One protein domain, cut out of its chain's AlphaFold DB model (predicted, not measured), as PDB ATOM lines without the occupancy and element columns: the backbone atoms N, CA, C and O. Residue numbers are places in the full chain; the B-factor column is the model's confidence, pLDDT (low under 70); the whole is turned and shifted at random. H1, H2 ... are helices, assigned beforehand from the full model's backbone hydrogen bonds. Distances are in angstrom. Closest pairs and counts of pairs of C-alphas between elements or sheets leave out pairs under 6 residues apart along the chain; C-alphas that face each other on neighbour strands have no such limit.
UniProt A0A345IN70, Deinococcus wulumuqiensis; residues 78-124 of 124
ATOM      1  N   ARG A  78      84.592 156.298 141.099       95.25
ATOM      2  CA  ARG A  78      84.506 156.581 142.539       95.25
ATOM      3  C   ARG A  78      83.857 157.939 142.828       95.25
ATOM      4  O   ARG A  78      83.101 158.071 143.785       95.25
ATOM      5  N   LEU A  79      84.174 158.952 142.026       96.25
ATOM      6  CA  LEU A  79      83.665 160.311 142.207       96.25
ATOM      7  C   LEU A  79      82.272 160.473 141.613       96.25
ATOM      8  O   LEU A  79      81.450 161.155 142.216       96.25
ATOM      9  N   ALA A  80      82.008 159.830 140.473       97.19
ATOM     10  CA  ALA A  80      80.674 159.743 139.889       97.19
ATOM     11  C   ALA A  80      79.688 159.155 140.905       97.19
ATOM     12  O   ALA A  80      78.675 159.777 141.212       97.19
ATOM     13  N   ALA A  81      80.044 158.020 141.517       97.69
ATOM     14  CA  ALA A  81      79.243 157.383 142.557       97.69
ATOM     15  C   ALA A  81      79.039 158.296 143.776       97.69
ATOM     16  O   ALA A  81      77.929 158.394 144.289       97.69
ATOM     17  N   ALA A  82      80.082 159.009 144.217       97.38
ATOM     18  CA  ALA A  82      79.967 159.960 145.323       97.38
ATOM     19  C   ALA A  82      79.038 161.146 144.994       97.38
ATOM     20  O   ALA A  82      78.282 161.585 145.856       97.38
ATOM     21  N   LEU A  83      79.072 161.652 143.758       98.19
ATOM     22  CA  LEU A  83      78.177 162.715 143.304       98.19
ATOM     23  C   LEU A  83      76.733 162.217 143.175       98.19
ATOM     24  O   LEU A  83      75.820 162.880 143.663       98.19
ATOM     25  N   ALA A  84      76.524 161.039 142.585       98.25
ATOM     26  CA  ALA A  84      75.212 160.407 142.471       98.25
ATOM     27  C   ALA A  84      74.588 160.125 143.849       98.25
ATOM     28  O   ALA A  84      73.403 160.371 144.057       98.25
ATOM     29  N   ALA A  85      75.400 159.714 144.830       98.31
ATOM     30  CA  ALA A  85      74.957 159.462 146.202       98.31
ATOM     31  C   ALA A  85      74.413 160.706 146.930       98.31
ATOM     32  O   ALA A  85      73.770 160.567 147.967       98.31
ATOM     33  N   THR A  86      74.622 161.918 146.397       98.06
ATOM     34  CA  THR A  86      73.962 163.125 146.924       98.06
ATOM     35  C   THR A  86      72.451 163.144 146.659       98.06
ATOM     36  O   THR A  86      71.749 163.950 147.267       98.06
ATOM     37  N   GLY A  87      71.936 162.263 145.790       97.38
ATOM     38  CA  GLY A  87      70.513 162.155 145.468       97.38
ATOM     39  C   GLY A  87      69.937 163.489 144.999       97.38
ATOM     40  O   GLY A  87      70.567 164.195 144.218       97.38
ATOM     41  N   ASP A  88      68.778 163.871 145.530       96.62
ATOM     42  CA  ASP A  88      68.117 165.143 145.207       96.62
ATOM     43  C   ASP A  88      68.582 166.315 146.081       96.62
ATOM     44  O   ASP A  88      68.038 167.419 145.997       96.62
ATOM     45  N   ALA A  89      69.601 166.112 146.924       98.19
ATOM     46  CA  ALA A  89      70.090 167.169 147.795       98.19
ATOM     47  C   ALA A  89      70.612 168.358 146.976       98.19
ATOM     48  O   ALA A  89      71.303 168.205 145.959       98.19
ATOM     49  N   LEU A  90      70.304 169.562 147.458       97.31
ATOM     50  CA  LEU A  90      70.864 170.799 146.936       97.31
ATOM     51  C   LEU A  90      72.360 170.862 147.273       97.31
ATOM     52  O   LEU A  90      72.736 170.822 148.443       97.31
ATOM     53  N   ILE A  91      73.210 171.008 146.255       98.12
ATOM     54  CA  ILE A  91      74.656 171.181 146.442       98.12
ATOM     55  C   ILE A  91      74.969 172.679 146.464       98.12
ATOM     56  O   ILE A  91      74.760 173.376 145.469       98.12
ATOM     57  N   LEU A  92      75.487 173.170 147.590       96.94
ATOM     58  CA  LEU A  92      75.912 174.559 147.767       96.94
ATOM     59  C   LEU A  92      77.431 174.630 147.965       96.94
ATOM     60  O   LEU A  92      77.964 174.013 148.884       96.94
ATOM     61  N   GLU A  93      78.123 175.418 147.139       95.38
ATOM     62  CA  GLU A  93      79.466 175.903 147.483       95.38
ATOM     63  C   GLU A  93      79.269 177.038 148.486       95.38
ATOM     64  O   GLU A  93      78.801 178.114 148.126       95.38
ATOM     65  N   SER A  94      79.495 176.765 149.768       95.25
ATOM     66  CA  SER A  94      79.397 177.773 150.823       95.25
ATOM     67  C   SER A  94      80.776 178.322 151.158       95.25
ATOM     68  O   SER A  94      81.695 177.543 151.427       95.25
ATOM     69  N   ASN A  95      80.907 179.644 151.245       94.31
ATOM     70  CA  ASN A  95      82.166 180.289 151.594       94.31
ATOM     71  C   ASN A  95      82.004 181.522 152.500       94.31
ATOM     72  O   ASN A  95      80.914 182.066 152.666       94.31
ATOM     73  N   THR A  96      83.115 181.963 153.105       94.69
ATOM     74  CA  THR A  96      83.170 183.121 154.022       94.69
ATOM     75  C   THR A  96      83.928 184.326 153.453       94.69
ATOM     76  O   THR A  96      83.977 185.376 154.091       94.69
ATOM     77  N   TRP A  97      84.496 184.205 152.249       92.62
ATOM     78  CA  TRP A  97      85.345 185.215 151.595       92.62
ATOM     79  C   TRP A  97      84.631 185.972 150.465       92.62
ATOM     80  O   TRP A  97      85.281 186.557 149.601       92.62
ATOM     81  N   ASN A  98      83.296 185.988 150.491       94.38
ATOM     82  CA  ASN A  98      82.454 186.759 149.578       94.38
ATOM     83  C   ASN A  98      82.577 186.369 148.091       94.38
ATOM     84  O   ASN A  98      82.356 187.205 147.215       94.38
ATOM     85  N   ASP A  99      82.880 185.100 147.795       94.56
ATOM     86  CA  ASP A  99      82.707 184.571 146.440       94.56
ATOM     87  C   ASP A  99      81.225 184.269 146.207       94.56
ATOM     88  O   ASP A  99      80.703 183.214 146.564       94.56
ATOM     89  N   THR A 100      80.531 185.239 145.624       96.94
ATOM     90  CA  THR A 100      79.107 185.142 145.289       96.94
ATOM     91  C   THR A 100      78.874 184.663 143.857       96.94
ATOM     92  O   THR A 100      77.724 184.544 143.433       96.94
ATOM     93  N   PHE A 101      79.932 184.398 143.084       96.94
ATOM     94  CA  PHE A 101      79.802 183.883 141.725       96.94
ATOM     95  C   PHE A 101      79.796 182.354 141.738       96.94
ATOM     96  O   PHE A 101      78.794 181.736 141.368       96.94
ATOM     97  N   TRP A 102      80.885 181.732 142.193       97.50
ATOM     98  CA  TRP A 102      80.972 180.271 142.229       97.50
ATOM     99  C   TRP A 102      80.120 179.674 143.337       97.50
ATOM    100  O   TRP A 102      79.556 178.595 143.144       97.50
ATOM    101  N   GLY A 103      79.965 180.409 144.434       97.06
ATOM    102  CA  GLY A 103      79.275 179.943 145.618       97.06
ATOM    103  C   GLY A 103      78.271 180.899 146.214       97.06
ATOM    104  O   GLY A 103      77.702 181.760 145.536       97.06
ATOM    105  N   VAL A 104      78.039 180.669 147.500       96.88
ATOM    106  CA  VAL A 104      77.116 181.371 148.376       96.88
ATOM    107  C   VAL A 104      77.887 181.820 149.612       96.88
ATOM    108  O   VAL A 104      78.426 181.013 150.368       96.88
ATOM    109  N   SER A 105      77.887 183.125 149.846       95.69
ATOM    110  CA  SER A 105      78.439 183.757 151.038       95.69
ATOM    111  C   SER A 105      77.334 184.531 151.739       95.69
ATOM    112  O   SER A 105      76.641 185.333 151.115       95.69
ATOM    113  N   ARG A 106      77.159 184.299 153.047       92.31
ATOM    114  CA  ARG A 106      76.133 184.973 153.874       92.31
ATOM    115  C   ARG A 106      74.727 184.908 153.247       92.31
ATOM    116  O   ARG A 106      74.036 185.916 153.164       92.31
ATOM    117  N   ASN A 107      74.326 183.719 152.789       89.62
ATOM    118  CA  ASN A 107      73.048 183.450 152.108       89.62
ATOM    119  C   ASN A 107      72.838 184.193 150.776       89.62
ATOM    120  O   ASN A 107      71.725 184.212 150.260       89.62
ATOM    121  N   ASN A 108      73.889 184.774 150.193       92.25
ATOM    122  CA  ASN A 108      73.837 185.425 148.892       92.25
ATOM    123  C   ASN A 108      74.868 184.818 147.932       92.25
ATOM    124  O   ASN A 108      76.014 184.578 148.305       92.25
ATOM    125  N   GLY A 109      74.479 184.601 146.680       96.12
ATOM    126  CA  GLY A 109      75.378 184.111 145.642       96.12
ATOM    127  C   GLY A 109      74.684 183.256 144.591       96.12
ATOM    128  O   GLY A 109      73.588 182.737 144.793       96.12
ATOM    129  N   ARG A 110      75.321 183.142 143.429       97.19
ATOM    130  CA  ARG A 110      74.774 182.451 142.257       97.19
ATOM    131  C   ARG A 110      74.962 180.940 142.327       97.19
ATOM    132  O   ARG A 110      74.250 180.228 141.619       97.19
ATOM    133  N   ASN A 111      75.878 180.457 143.174       98.00
ATOM    134  CA  ASN A 111      76.188 179.037 143.342       98.00
ATOM    135  C   ASN A 111      76.466 178.322 142.007       98.00
ATOM    136  O   ASN A 111      75.962 177.223 141.764       98.00
ATOM    137  N   HIS A 112      77.213 178.957 141.095       98.44
ATOM    138  CA  HIS A 112      77.475 178.364 139.783       98.44
ATOM    139  C   HIS A 112      78.161 176.995 139.890       98.44
ATOM    140  O   HIS A 112      77.817 176.099 139.124       98.44
ATOM    141  N   LEU A 113      79.058 176.795 140.865       98.31
ATOM    142  CA  LEU A 113      79.723 175.506 141.047       98.31
ATOM    143  C   LEU A 113      78.726 174.418 141.458       98.31
ATOM    144  O   LEU A 113      78.677 173.364 140.831       98.31
ATOM    145  N   GLY A 114      77.900 174.685 142.473       98.25
ATOM    146  CA  GLY A 114      76.877 173.740 142.919       98.25
ATOM    147  C   GLY A 114      75.873 173.400 141.816       98.25
ATOM    148  O   GLY A 114      75.524 172.236 141.637       98.25
ATOM    149  N   ARG A 115      75.465 174.392 141.013       98.62
ATOM    150  CA  ARG A 115      74.587 174.184 139.849       98.62
ATOM    151  C   ARG A 115      75.216 173.277 138.794       98.62
ATOM    152  O   ARG A 115      74.552 172.345 138.358       98.62
ATOM    153  N   LEU A 116      76.484 173.497 138.437       98.69
ATOM    154  CA  LEU A 116      77.203 172.624 137.501       98.69
ATOM    155  C   LEU A 116      77.320 171.192 138.035       98.69
ATOM    156  O   LEU A 116      77.127 170.242 137.284       98.69
ATOM    157  N   LEU A 117      77.593 171.021 139.332       98.56
ATOM    158  CA  LEU A 117      77.648 169.698 139.959       98.56
ATOM    159  C   LEU A 117      76.302 168.969 139.880       98.56
ATOM    160  O   LEU A 117      76.268 167.792 139.538       98.56
ATOM    161  N   MET A 118      75.197 169.662 140.160       98.62
ATOM    162  CA  MET A 118      73.854 169.082 140.056       98.62
ATOM    163  C   MET A 118      73.455 168.785 138.608       98.62
ATOM    164  O   MET A 118      72.815 167.767 138.361       98.62
ATOM    165  N   GLN A 119      73.862 169.628 137.654       98.50
ATOM    166  CA  GLN A 119      73.674 169.356 136.232       98.50
ATOM    167  C   GLN A 119      74.426 168.082 135.828       98.50
ATOM    168  O   GLN A 119      73.812 167.147 135.328       98.50
ATOM    169  N   ILE A 120      75.723 167.987 136.130       98.38
ATOM    170  CA  ILE A 120      76.527 166.794 135.825       98.38
ATOM    171  C   ILE A 120      75.935 165.552 136.497       98.38
ATOM    172  O   ILE A 120      75.837 164.518 135.852       98.38
ATOM    173  N   ARG A 121      75.489 165.653 137.757       98.44
ATOM    174  CA  ARG A 121      74.806 164.560 138.469       98.44
ATOM    175  C   ARG A 121      73.587 164.042 137.707       98.44
ATOM    176  O   ARG A 121      73.376 162.840 137.693       98.44
ATOM    177  N   SER A 122      72.791 164.931 137.111       97.88
ATOM    178  CA  SER A 122      71.592 164.544 136.352       97.88
ATOM    179  C   SER A 122      71.897 163.823 135.035       97.88
ATOM    180  O   SER A 122      70.996 163.245 134.436       97.88
ATOM    181  N   GLU A 123      73.154 163.861 134.593       96.56
ATOM    182  CA  GLU A 123      73.632 163.256 133.349       96.56
ATOM    183  C   GLU A 123      74.492 161.994 133.579       96.56
ATOM    184  O   GLU A 123      74.993 161.425 132.606       96.56
ATOM    185  N   LEU A 124      74.705 161.588 134.841       93.00
ATOM    186  CA  LEU A 124      75.389 160.341 135.220       93.00
ATOM    187  C   LEU A 124      74.467 159.128 135.056       93.00
ATOM    188  O   LEU A 124      74.989 158.084 134.603       93.00
TER     189      LEU A 124
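Overview. This is residues 78 to 124 of the 124 residues of a protein of Deinococcus wulumuqiensis (UniProt A0A345IN70). With little regular structure, this is a long loop, residues 85 to 111, that runs out from a short helix, H1, and turns at the far end, where a longer helix, H2, folds back to meet H1 at a corner. A short parallel pairing, residues 94 to 95 with 104 to 105, ties the loop to itself. The printed part has 47 residues, with two named helices, H1 then H2, holding 18, and no named strand; the class is all helix. It is elongated, 30 by 16 by 14 A, and only just compact, close to loose, with a radius of gyration of the C-alphas of 11.4 A.

Arrangement. H1, residues 78 to 84, and H2, residues 112 to 122, touch; their closest C-alphas, those of Ala 84 and Arg 121, are 5.8 A apart. Their lines are about perpendicular, at 86 degrees. In H1 and H2 every O i to N i+4 pair is within hydrogen-bond range.

Along the chain. H1 begins at C-alpha 78 (84.506, 156.581, 142.539) and measures 10.1 A from first to last C-alpha. H2 measures 15.4 A and ends at C-alpha 122 (71.592, 164.544, 136.352).

Size, cuts and confidence. The C-alphas farthest apart, of Arg 78 and Arg 106, are 31.7 A apart. The H1 to H2 link is long. The printed part has no cut, and no printed residue is under 70 in pLDDT.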